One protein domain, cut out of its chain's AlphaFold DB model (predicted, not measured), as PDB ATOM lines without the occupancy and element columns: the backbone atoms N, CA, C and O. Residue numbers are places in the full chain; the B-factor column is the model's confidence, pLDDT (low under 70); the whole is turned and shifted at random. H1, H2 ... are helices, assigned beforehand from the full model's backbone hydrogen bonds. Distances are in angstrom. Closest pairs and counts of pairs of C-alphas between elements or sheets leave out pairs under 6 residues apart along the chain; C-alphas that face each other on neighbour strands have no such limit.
ATOM      1  N   THR A 133      -3.530  12.883   1.368       84.81
ATOM      2  CA  THR A 133      -3.647  14.335   1.187       84.81
ATOM      3  C   THR A 133      -4.206  15.005   2.447       84.81
ATOM      4  O   THR A 133      -4.846  14.369   3.281       84.81
ATOM      5  N   GLU A 134      -4.012  16.319   2.596       79.75
ATOM      6  CA  GLU A 134      -4.532  17.066   3.756       79.75
ATOM      7  C   GLU A 134      -6.062  16.981   3.896       79.75
ATOM      8  O   GLU A 134      -6.578  16.983   5.012       79.75
ATOM      9  N   GLU A 135      -6.793  16.891   2.783       81.19
ATOM     10  CA  GLU A 135      -8.249  16.738   2.805       81.19
ATOM     11  C   GLU A 135      -8.662  15.359   3.327       81.19
ATOM     12  O   GLU A 135      -9.509  15.261   4.214       81.19
ATOM     13  N   GLN A 136      -8.012  14.302   2.837       81.88
ATOM     14  CA  GLN A 136      -8.230  12.933   3.308       81.88
ATOM     15  C   GLN A 136      -7.874  12.798   4.788       81.88
ATOM     16  O   GLN A 136      -8.654  12.249   5.563       81.88
ATOM     17  N   LYS A 137      -6.753  13.395   5.214       81.75
ATOM     18  CA  LYS A 137      -6.375  13.478   6.629       81.75
ATOM     19  C   LYS A 137      -7.474  14.136   7.459       81.75
ATOM     20  O   LYS A 137      -7.856  13.630   8.509       81.75
ATOM     21  N   PHE A 138      -8.022  15.251   6.984       80.25
ATOM     22  CA  PHE A 138      -9.099  15.939   7.684       80.25
ATOM     23  C   PHE A 138     -10.370  15.082   7.801       80.25
ATOM     24  O   PHE A 138     -10.945  15.012   8.889       80.25
ATOM     25  N   ARG A 139     -10.789  14.401   6.725       82.62
ATOM     26  CA  ARG A 139     -11.977  13.523   6.713       82.62
ATOM     27  C   ARG A 139     -11.802  12.298   7.610       82.62
ATOM     28  O   ARG A 139     -12.625  12.089   8.500       82.62
ATOM     29  N   LEU A 140     -10.711  11.553   7.431       83.75
ATOM     30  CA  LEU A 140     -10.375  10.388   8.252       83.75
ATOM     31  C   LEU A 140     -10.250  10.777   9.722       83.75
ATOM     32  O   LEU A 140     -10.795  10.114  10.597       83.75
ATOM     33  N   GLY A 141      -9.594  11.906   9.985       82.00
ATOM     34  CA  GLY A 141      -9.580  12.522  11.295       82.00
ATOM     35  C   GLY A 141     -10.992  12.666  11.842       82.00
ATOM     36  O   GLY A 141     -11.341  12.032  12.830       82.00
ATOM     37  N   ARG A 142     -11.829  13.463  11.184       82.50
ATOM     38  CA  ARG A 142     -13.204  13.704  11.621       82.50
ATOM     39  C   ARG A 142     -13.965  12.406  11.923       82.50
ATOM     40  O   ARG A 142     -14.624  12.331  12.950       82.50
ATOM     41  N   LEU A 143     -13.820  11.380  11.090       84.38
ATOM     42  CA  LEU A 143     -14.444  10.079  11.313       84.38
ATOM     43  C   LEU A 143     -13.942   9.393  12.594       84.38
ATOM     44  O   LEU A 143     -14.738   9.028  13.460       84.38
ATOM     45  N   LEU A 144     -12.621   9.288  12.748       82.31
ATOM     46  CA  LEU A 144     -11.965   8.703  13.922       82.31
ATOM     47  C   LEU A 144     -12.290   9.454  15.229       82.31
ATOM     48  O   LEU A 144     -12.041   8.935  16.316       82.31
ATOM     49  N   GLY A 145     -12.793  10.688  15.124       78.25
ATOM     50  CA  GLY A 145     -13.128  11.560  16.249       78.25
ATOM     51  C   GLY A 145     -14.559  11.448  16.726       78.25
ATOM     52  O   GLY A 145     -14.895  12.058  17.736       78.25
ATOM     53  N   THR A 146     -15.393  10.682  16.031       80.69
ATOM     54  CA  THR A 146     -16.757  10.425  16.485       80.69
ATOM     55  C   THR A 146     -16.753   9.552  17.743       80.69
ATOM     56  O   THR A 146     -15.886   8.690  17.933       80.69
ATOM     57  N   ASP A 147     -17.734   9.770  18.621       78.94
ATOM     58  CA  ASP A 147     -17.883   8.990  19.855       78.94
ATOM     59  C   ASP A 147     -18.053   7.493  19.539       78.94
ATOM     60  O   ASP A 147     -17.446   6.649  20.201       78.94
ATOM     61  N   SER A 148     -18.791   7.164  18.476       81.94
ATOM     62  CA  SER A 148     -19.032   5.796  18.011       81.94
ATOM     63  C   SER A 148     -17.734   5.111  17.577       81.94
ATOM     64  O   SER A 148     -17.370   4.071  18.123       81.94
ATOM     65  N   VAL A 149     -16.965   5.722  16.665       83.31
ATOM     66  CA  VAL A 149     -15.704   5.141  16.169       83.31
ATOM     67  C   VAL A 149     -14.660   5.043  17.279       83.31
ATOM     68  O   VAL A 149     -14.002   4.016  17.431       83.31
ATOM     69  N   SER A 150     -14.516   6.082  18.102       79.19
ATOM     70  CA  SER A 150     -13.566   6.059  19.221       79.19
ATOM     71  C   SER A 150     -13.933   5.027  20.294       79.19
ATOM     72  O   SER A 150     -13.053   4.501  20.979       79.19
ATOM     73  N   THR A 151     -15.220   4.714  20.461       81.38
ATOM     74  CA  THR A 151     -15.687   3.636  21.340       81.38
ATOM     75  C   THR A 151     -15.422   2.276  20.713       81.38
ATOM     76  O   THR A 151     -14.787   1.446  21.358       81.38
ATOM     77  N   LEU A 152     -15.765   2.081  19.437       84.00
ATOM     78  CA  LEU A 152     -15.447   0.863  18.693       84.00
ATOM     79  C   LEU A 152     -13.954   0.518  18.775       84.00
ATOM     80  O   LEU A 152     -13.600  -0.580  19.186       84.00
ATOM     81  N   LEU A 153     -13.067   1.474  18.485       81.62
ATOM     82  CA  LEU A 153     -11.615   1.257  18.528       81.62
ATOM     83  C   LEU A 153     -11.076   0.925  19.932       81.62
ATOM     84  O   LEU A 153      -9.983   0.373  20.047       81.62
ATOM     85  N   ARG A 154     -11.805   1.262  21.005       78.50
ATOM     86  CA  ARG A 154     -11.460   0.863  22.382       78.50
ATOM     87  C   ARG A 154     -11.947  -0.544  22.719       78.50
ATOM     88  O   ARG A 154     -11.263  -1.247  23.464       78.50
ATOM     89  N   GLU A 155     -13.105  -0.933  22.194       80.94
ATOM     90  CA  GLU A 155     -13.731  -2.233  22.456       80.94
ATOM     91  C   GLU A 155     -13.157  -3.355  21.576       80.94
ATOM     92  O   GLU A 155     -13.049  -4.498  22.028       80.94
ATOM     93  N   VAL A 156     -12.710  -3.042  20.354       77.50
ATOM     94  CA  VAL A 156     -12.066  -4.004  19.446       77.50
ATOM     95  C   VAL A 156     -10.686  -4.386  19.997       77.50
ATOM     96  O   VAL A 156      -9.669  -3.727  19.777       77.50
ATOM     97  N   ARG A 157     -10.643  -5.482  20.760       58.22
ATOM     98  CA  ARG A 157      -9.408  -6.058  21.305       58.22
ATOM     99  C   ARG A 157      -8.731  -6.951  20.267       58.22
ATOM    100  O   ARG A 157      -9.047  -8.129  20.177       58.22
ATOM    101  N   GLY A 158      -7.737  -6.418  19.561       57.53
ATOM    102  CA  GLY A 158      -6.711  -7.233  18.894       57.53
ATOM    103  C   GLY A 158      -6.610  -7.095  17.377       57.53
ATOM    104  O   GLY A 158      -5.517  -7.318  16.870       57.53
ATOM    105  N   ASP A 159      -7.668  -6.655  16.684       61.62
ATOM    106  CA  ASP A 159      -7.639  -6.436  15.228       61.62
ATOM    107  C   ASP A 159      -8.223  -5.073  14.825       61.62
ATOM    108  O   ASP A 159      -9.148  -4.937  14.031       61.62
ATOM    109  N   SER A 160      -7.680  -4.007  15.417       68.69
ATOM    110  CA  SER A 160      -8.025  -2.642  15.010       68.69
ATOM    111  C   SER A 160      -7.558  -2.315  13.585       68.69
ATOM    112  O   SER A 160      -7.946  -1.276  13.067       68.69
ATOM    113  N   GLY A 161      -6.704  -3.152  12.979       73.81
ATOM    114  CA  GLY A 161      -6.168  -2.946  11.634       73.81
ATOM    115  C   GLY A 161      -7.263  -3.015  10.576       73.81
ATOM    116  O   GLY A 161      -7.460  -2.040   9.860       73.81
ATOM    117  N   GLU A 162      -8.043  -4.099  10.562       81.62
ATOM    118  CA  GLU A 162      -9.141  -4.277   9.602       81.62
ATOM    119  C   GLU A 162     -10.197  -3.162   9.713       81.62
ATOM    120  O   GLU A 162     -10.648  -2.616   8.707       81.62
ATOM    121  N   VAL A 163     -10.559  -2.777  10.942       82.69
ATOM    122  CA  VAL A 163     -11.506  -1.677  11.187       82.69
ATOM    123  C   VAL A 163     -10.943  -0.347  10.683       82.69
ATOM    124  O   VAL A 163     -11.667   0.423  10.055       82.69
ATOM    125  N   ILE A 164      -9.661  -0.061  10.938       81.88
ATOM    126  CA  ILE A 164      -9.015   1.166  10.455       81.88
ATOM    127  C   ILE A 164      -8.967   1.182   8.928       81.88
ATOM    128  O   ILE A 164      -9.297   2.216   8.358       81.88
ATOM    129  N   ASP A 165      -8.626   0.069   8.280       83.25
ATOM    130  CA  ASP A 165      -8.557  -0.023   6.818       83.25
ATOM    131  C   ASP A 165      -9.930   0.235   6.177       83.25
ATOM    132  O   ASP A 165     -10.045   1.029   5.244       83.25
ATOM    133  N   VAL A 166     -10.995  -0.359   6.723       85.50
ATOM    134  CA  VAL A 166     -12.363  -0.141   6.231       85.50
ATOM    135  C   VAL A 166     -12.817   1.303   6.464       85.50
ATOM    136  O   VAL A 166     -13.339   1.940   5.551       85.50
ATOM    137  N   LEU A 167     -12.591   1.866   7.656       84.12
ATOM    138  CA  LEU A 167     -12.935   3.265   7.941       84.12
ATOM    139  C   LEU A 167     -12.133   4.243   7.075       84.12
ATOM    140  O   LEU A 167     -12.657   5.283   6.672       84.12
ATOM    141  N   GLU A 168     -10.876   3.916   6.788       82.81
ATOM    142  CA  GLU A 168     -10.031   4.666   5.874       82.81
ATOM    143  C   GLU A 168     -10.654   4.686   4.480       82.81
ATOM    144  O   GLU A 168     -10.950   5.775   3.990       82.81
ATOM    145  N   GLU A 169     -10.927   3.525   3.884       82.62
ATOM    146  CA  GLU A 169     -11.530   3.411   2.551       82.62
ATOM    147  C   GLU A 169     -12.847   4.190   2.444       82.62
ATOM    148  O   GLU A 169     -13.010   5.027   1.555       82.62
ATOM    149  N   ILE A 170     -13.744   4.008   3.414       81.44
ATOM    150  CA  ILE A 170     -15.038   4.698   3.449       81.44
ATOM    151  C   ILE A 170     -14.854   6.216   3.559       81.44
ATOM    152  O   ILE A 170     -15.572   6.984   2.912       81.44
ATOM    153  N   SER A 171     -13.874   6.679   4.345       77.25
ATOM    154  CA  SER A 171     -13.589   8.112   4.475       77.25
ATOM    155  C   SER A 171     -13.101   8.753   3.166       77.25
ATOM    156  O   SER A 171     -13.230   9.972   3.003       77.25
ATOM    157  N   MET A 172     -12.583   7.949   2.227       77.81
ATOM    158  CA  MET A 172     -12.144   8.409   0.906       77.81
ATOM    159  C   MET A 172     -13.299   8.559  -0.088       77.81
ATOM    160  O   MET A 172     -13.220   9.425  -0.956       77.81
ATOM    161  N   ASN A 173     -14.384   7.795   0.068       73.44
ATOM    162  CA  ASN A 173     -15.505   7.750  -0.881       73.44
ATOM    163  C   ASN A 173     -16.668   8.698  -0.538       73.44
ATOM    164  O   ASN A 173     -17.805   8.480  -0.937       73.44
ATOM    165  N   GLU A 174     -16.386   9.778   0.197       67.44
ATOM    166  CA  GLU A 174     -17.368  10.797   0.616       67.44
ATOM    167  C   GLU A 174     -18.580  10.270   1.402       67.44
ATOM    168  O   GLU A 174     -19.551  11.006   1.595       67.44
ATOM    169  N   ALA A 175     -18.529   9.032   1.900       69.75
ATOM    170  CA  ALA A 175     -19.628   8.451   2.652       69.75
ATOM    171  C   ALA A 175     -19.991   9.320   3.868       69.75
ATOM    172  O   ALA A 175     -19.129   9.886   4.552       69.75
ATOM    173  N   ASN A 176     -21.293   9.433   4.142       78.69
ATOM    174  CA  ASN A 176     -21.783  10.276   5.225       78.69
ATOM    175  C   ASN A 176     -21.320   9.717   6.585       78.69
ATOM    176  O   ASN A 176     -21.696   8.610   6.972       78.69
ATOM    177  N   ILE A 177     -20.548  10.512   7.333       77.38
ATOM    178  CA  ILE A 177     -20.071  10.196   8.691       77.38
ATOM    179  C   ILE A 177     -21.229   9.801   9.621       77.38
ATOM    180  O   ILE A 177     -21.047   8.957  10.500       77.38
ATOM    181  N   GLU A 178     -22.419  10.371   9.426       79.38
ATOM    182  CA  GLU A 178     -23.619  10.025  10.195       79.38
ATOM    183  C   GLU A 178     -24.070   8.581   9.935       79.38
ATOM    184  O   GLU A 178     -24.405   7.871  10.881       79.38
ATOM    185  N   ASN A 179     -23.999   8.108   8.685       85.12
ATOM    186  CA  ASN A 179     -24.335   6.724   8.338       85.12
ATOM    187  C   ASN A 179     -23.338   5.751   8.972       85.12
ATOM    188  O   ASN A 179     -23.743   4.755   9.565       85.12
ATOM    189  N   ILE A 180     -22.043   6.080   8.910       85.62
ATOM    190  CA  ILE A 180     -20.982   5.273   9.526       85.62
ATOM    191  C   ILE A 180     -21.187   5.190  11.043       85.62
ATOM    192  O   ILE A 180     -21.143   4.104  11.616       85.62
ATOM    193  N   SER A 181     -21.467   6.326  11.688       84.62
ATOM    194  CA  SER A 181     -21.703   6.379  13.137       84.62
ATOM    195  C   SER A 181     -22.936   5.560  13.528       84.62
ATOM    196  O   SER A 181     -22.865   4.787  14.473       84.62
ATOM    197  N   SER A 182     -24.022   5.643  12.751       86.19
ATOM    198  CA  SER A 182     -25.255   4.869  12.966       86.19
ATOM    199  C   SER A 182     -25.036   3.353  12.868       86.19
ATOM    200  O   SER A 182     -25.523   2.603  13.713       86.19
ATOM    201  N   ILE A 183     -24.268   2.886  11.875       87.06
ATOM    202  CA  ILE A 183     -23.912   1.462  11.735       87.06
ATOM    203  C   ILE A 183     -23.106   0.986  12.952       87.06
ATOM    204  O   ILE A 183     -23.403  -0.060  13.529       87.06
ATOM    205  N   ILE A 184     -22.127   1.781  13.387       87.81
ATOM    206  CA  ILE A 184     -21.299   1.454  14.552       87.81
ATOM    207  C   ILE A 184     -22.128   1.484  15.844       87.81
ATOM    208  O   ILE A 184     -21.980   0.597  16.679       87.81
ATOM    209  N   ASP A 185     -23.030   2.451  16.009       86.25
ATOM    210  CA  ASP A 185     -23.895   2.560  17.188       86.25
ATOM    211  C   ASP A 185     -24.809   1.334  17.342       86.25
ATOM    212  O   ASP A 185     -24.974   0.837  18.457       86.25
ATOM    213  N   LYS A 186     -25.335   0.786  16.237       86.75
ATOM    214  CA  LYS A 186     -26.092  -0.482  16.238       86.75
ATOM    215  C   LYS A 186     -25.251  -1.662  16.721       86.75
ATOM    216  O   LYS A 186     -25.735  -2.501  17.479       86.75
ATOM    217  N   HIS A 187     -23.977  -1.721  16.336       87.81
ATOM    218  CA  HIS A 187     -23.063  -2.731  16.866       87.81
ATOM    219  C   HIS A 187     -22.796  -2.531  18.363       87.81
ATOM    220  O   HIS A 187     -22.887  -3.468  19.160       87.81
ATOM    221  N   LEU A 188     -22.521  -1.289  18.765       85.12
ATOM    222  CA  LEU A 188     -22.239  -0.932  20.153       85.12
ATOM    223  C   LEU A 188     -23.447  -1.143  21.080       85.12
ATOM    224  O   LEU A 188     -23.254  -1.438  22.260       85.12
ATOM    225  N   ALA A 189     -24.679  -1.073  20.563       83.25
ATOM    226  CA  ALA A 189     -25.899  -1.341  21.324       83.25
ATOM    227  C   ALA A 189     -25.893  -2.734  21.980       83.25
ATOM    228  O   ALA A 189     -26.314  -2.866  23.126       83.25
ATOM    229  N   GLY A 190     -25.315  -3.749  21.325       74.62
ATOM    230  CA  GLY A 190     -25.221  -5.103  21.886       74.62
ATOM    231  C   GLY A 190     -24.288  -5.234  23.088       74.62
ATOM    232  O   GLY A 190     -24.382  -6.208  23.834       74.62
ATOM    233  N   TYR A 191     -23.414  -4.249  23.314       69.31
ATOM    234  CA  TYR A 191     -22.562  -4.176  24.502       69.31
ATOM    235  C   TYR A 191     -23.244  -3.459  25.673       69.31
ATOM    236  O   TYR A 191     -22.658  -3.375  26.753       69.31
ATOM    237  N   ASN A 192     -24.472  -2.956  25.500       68.25
ATOM    238  CA  ASN A 192     -25.259  -2.377  26.579       68.25
ATOM    239  C   ASN A 192     -26.124  -3.463  27.252       68.25
ATOM    240  O   ASN A 192     -27.182  -3.812  26.732       68.25
ATOM    241  N   PRO A 193     -25.757  -3.967  28.448       60.72
ATOM    242  CA  PRO A 193     -26.510  -5.024  29.129       60.72
ATOM    243  C   PRO A 193     -27.910  -4.589  29.602       60.72
ATOM    244  O   PRO A 193     -28.660  -5.412  30.124       60.72
ATOM    245  N   PHE A 194     -28.253  -3.307  29.454       63.66
ATOM    246  CA  PHE A 194     -29.527  -2.721  29.868       63.66
ATOM    247  C   PHE A 194     -30.316  -2.100  28.700       63.66
ATOM    248  O   PHE A 194     -31.337  -1.456  28.945       63.66
ATOM    249  N   GLY A 195     -29.835  -2.236  27.458       61.59
ATOM    250  CA  GLY A 195     -30.464  -1.680  26.257       61.59
ATOM    251  C   GLY A 195     -31.488  -2.617  25.614       61.59
ATOM    252  O   GLY A 195     -31.467  -3.828  25.839       61.59
ATOM    253  N   ASP A 196     -32.386  -2.049  24.806       64.25
ATOM    254  CA  ASP A 196     -33.163  -2.833  23.844       64.25
ATOM    255  C   ASP A 196     -32.219  -3.276  22.719       64.25
ATOM    256  O   ASP A 196     -31.693  -2.448  21.976       64.25
ATOM    257  N   ASN A 197     -31.961  -4.581  22.636       67.50
ATOM    258  CA  ASN A 197     -31.052  -5.166  21.651       67.50
ATOM    259  C   ASN A 197     -31.751  -5.466  20.314       67.50
ATOM    260  O   ASN A 197     -31.179  -6.174  19.487       67.50
ATOM    261  N   SER A 198     -32.975  -4.970  20.088       70.12
ATOM    262  CA  SER A 198     -33.700  -5.174  18.825       70.12
ATOM    263  C   SER A 198     -32.944  -4.652  17.601       70.12
ATOM    264  O   SER A 198     -33.081  -5.219  16.521       70.12
ATOM    265  N   ASP A 199     -32.131  -3.609  17.790       74.12
ATOM    266  CA  ASP A 199     -31.356  -2.941  16.738       74.12
ATOM    267  C   ASP A 199     -29.872  -3.356  16.741       74.12
ATOM    268  O   ASP A 199     -29.040  -2.697  16.114       74.12
ATOM    269  N   TYR A 200     -29.524  -4.434  17.456       85.00
ATOM    270  CA  TYR A 200     -28.158  -4.944  17.496       85.00
ATOM    271  C   TYR A 200     -27.705  -5.465  16.129       85.00
ATOM    272  O   TYR A 200     -28.419  -6.214  15.465       85.00
ATOM    273  N   MET A 201     -26.469  -5.123  15.772       87.50
ATOM    274  CA  MET A 201     -25.771  -5.630  14.597       87.50
ATOM    275  C   MET A 201     -24.506  -6.383  15.028       87.50
ATOM    276  O   MET A 201     -23.693  -5.860  15.798       87.50
ATOM    277  N   SER A 202     -24.309  -7.609  14.546       88.06
ATOM    278  CA  SER A 202     -23.075  -8.358  14.819       88.06
ATOM    279  C   SER A 202     -21.850  -7.668  14.206       88.06
ATOM    280  O   SER A 202     -21.977  -6.786  13.360       88.06
ATOM    281  N   TYR A 203     -20.645  -8.037  14.654       86.50
ATOM    282  CA  TYR A 203     -19.410  -7.453  14.111       86.50
ATOM    283  C   TYR A 203     -19.297  -7.688  12.597       86.50
ATOM    284  O   TYR A 203     -18.998  -6.755  11.860       86.50
ATOM    285  N   ASP A 204     -19.605  -8.903  12.137       87.50
ATOM    286  CA  ASP A 204     -19.544  -9.257  10.717       87.50
ATOM    287  C   ASP A 204     -20.565  -8.452   9.896       87.50
ATOM    288  O   ASP A 204     -20.206  -7.867   8.877       87.50
ATOM    289  N   GLU A 205     -21.810  -8.326  10.377       89.25
ATOM    290  CA  GLU A 205     -22.831  -7.488   9.727       89.25
ATOM    291  C   GLU A 205     -22.421  -6.009   9.683       89.25
ATOM    292  O   GLU A 205     -22.625  -5.345   8.667       89.25
ATOM    293  N   MET A 206     -21.807  -5.497  10.755       91.50
ATOM    294  CA  MET A 206     -21.280  -4.132  10.803       91.50
ATOM    295  C   MET A 206     -20.189  -3.933   9.753       91.50
ATOM    296  O   MET A 206     -20.234  -2.959   9.005       91.50
ATOM    297  N   MET A 207     -19.221  -4.846   9.670       90.19
ATOM    298  CA  MET A 207     -18.135  -4.758   8.694       90.19
ATOM    299  C   MET A 207     -18.646  -4.868   7.253       90.19
ATOM    300  O   MET A 207     -18.161  -4.142   6.384       90.19
ATOM    301  N   ASP A 208     -19.648  -5.710   6.999       89.94
ATOM    302  CA  ASP A 208     -20.284  -5.829   5.687       89.94
ATOM    303  C   ASP A 208     -21.031  -4.548   5.287       89.94
ATOM    304  O   ASP A 208     -20.859  -4.066   4.168       89.94
ATOM    305  N   GLU A 209     -21.815  -3.954   6.191       89.19
ATOM    306  CA  GLU A 209     -22.514  -2.685   5.932       89.19
ATOM    307  C   GLU A 209     -21.542  -1.521   5.716       89.19
ATOM    308  O   GLU A 209     -21.697  -0.730   4.785       89.19
ATOM    309  N   LEU A 210     -20.482  -1.447   6.523       87.81
ATOM    310  CA  LEU A 210     -19.413  -0.471   6.325       87.81
ATOM    311  C   LEU A 210     -18.768  -0.635   4.938       87.81
ATOM    312  O   LEU A 210     -18.605   0.346   4.213       87.81
ATOM    313  N   ARG A 211     -18.471  -1.865   4.506       88.25
ATOM    314  CA  ARG A 211     -17.923  -2.127   3.163       88.25
ATOM    315  C   ARG A 211     -18.898  -1.772   2.039       88.25
ATOM    316  O   ARG A 211     -18.450  -1.288   1.004       88.25
ATOM    317  N   ARG A 212     -20.210  -1.952   2.223       86.56
ATOM    318  CA  ARG A 212     -21.228  -1.538   1.235       86.56
ATOM    319  C   ARG A 212     -21.279  -0.027   1.040       86.56
ATOM    320  O   ARG A 212     -21.430   0.433  -0.088       86.56
ATOM    321  N   LEU A 213     -21.057   0.759   2.099       83.31
ATOM    322  CA  LEU A 213     -20.924   2.217   1.959       83.31
ATOM    323  C   LEU A 213     -19.769   2.616   1.030       83.31
ATOM    324  O   LEU A 213     -19.793   3.701   0.455       83.31
ATOM    325  N   ASN A 214     -18.770   1.746   0.872       74.25
ATOM    326  CA  ASN A 214     -17.637   1.974  -0.010       74.25
ATOM    327  C   ASN A 214     -17.951   1.672  -1.489       74.25
ATOM    328  O   ASN A 214     -17.337   2.278  -2.364       74.25
ATOM    329  N   THR A 215     -18.878   0.750  -1.787       71.25
ATOM    330  CA  THR A 215     -19.165   0.303  -3.166       71.25
ATOM    331  C   THR A 215     -20.150   1.196  -3.918       71.25
ATOM    332  O   THR A 215     -20.246   1.081  -5.138       71.25
ATOM    333  N   GLY A 216     -20.829   2.122  -3.230       59.72
ATOM    334  CA  GLY A 216     -21.780   3.043  -3.858       59.72
ATOM    335  C   GLY A 216     -23.071   2.372  -4.334       59.72
ATOM    336  O   GLY A 216     -23.756   2.927  -5.190       59.72
TER     337      GLY A 216
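This is residues 133 to 216 of the 221 residues of an uncharacterized protein of Methanobrevibacter sp (UniProt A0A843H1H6). Two antiparallel helices, H4 and H5, lie side by side as a helical hairpin closed by a long loop, and H3 packs on H5 at a shallow tilt. H1 and H2 lie on the other side of H3 and H4 from H5, H1 crossing one end of H3 and H2 crossing H4; H1 lies toward one end of the long axis and the loop of residues 190 to 202 makes the other. The printed part has 84 residues with five named helices, H1 to H5 in order along the chain, and no named strand: the class is all helix. It is compact, with a radius of gyration of the C-alphas of 12.6 A, yet elongated in outline, spanning 42 by 25 by 20 A.

H4 covers residues 177 to 189 and is 18.1 A long from first to last C-alpha, with C-alpha 177 at (-20.071, 10.196, 8.691). H5, residues 203 to 215, is 18.9 A long and ends with C-alpha 215 at (-19.165, 0.303, -3.166). H3, residues 160 to 172, measures 18.4 A. H1, residues 134 to 144, measures 15.1 A and begins with C-alpha 134 at (-4.532, 17.066, 3.756). H2 covers residues 147 to 155 and measures 12.2 A.

H4 and H5 touch as a hairpin, at a shallow tilt of 11 degrees, opposite ways; their closest C-alphas, of Ile 183 and Met 206, are 6.3 A apart. H5 touches H3 at a shallow tilt of 26 degrees, the same way, closest at the C-alphas of Ile 170 and Asn 214, 5.1 A apart. H3 and H4 are near each other, with 6 pairs of C-alphas within 10 A. H2 touches H4 at a steep tilt of 45 degrees, the same way; the closest C-alphas, of Ser 148 and Ser 181, are 5.6 A apart. H1 touches H3, which meets it with residues 167 to 172 alone, at a steep tilt of 52 degrees, opposite ways; the closest C-alphas, of Leu 140 and Ser 171, are 5.5 A apart. H1 and H2 are close but not clearly touching and only just about perpendicular, at 71 degrees, with the closest C-alphas, of Leu 144 and Ser 150, 6.1 A apart. H5 is apart from H1 and from H2. Every O i to N i+4 pair is within hydrogen-bond range in H1, H2, H3 and H4, and 8 of 9 are in H5.

The two C-alphas farthest apart, of Thr 133 and Phe 194, are 42.2 A apart. The printed part has no cut. The link from H4 to H5, 13 residues, is long; the other three are tight. The mean pLDDT of the printed part is 79.5, and it is under 70 at residues 157 to 160, 174 to 175, 191 to 197 and 216.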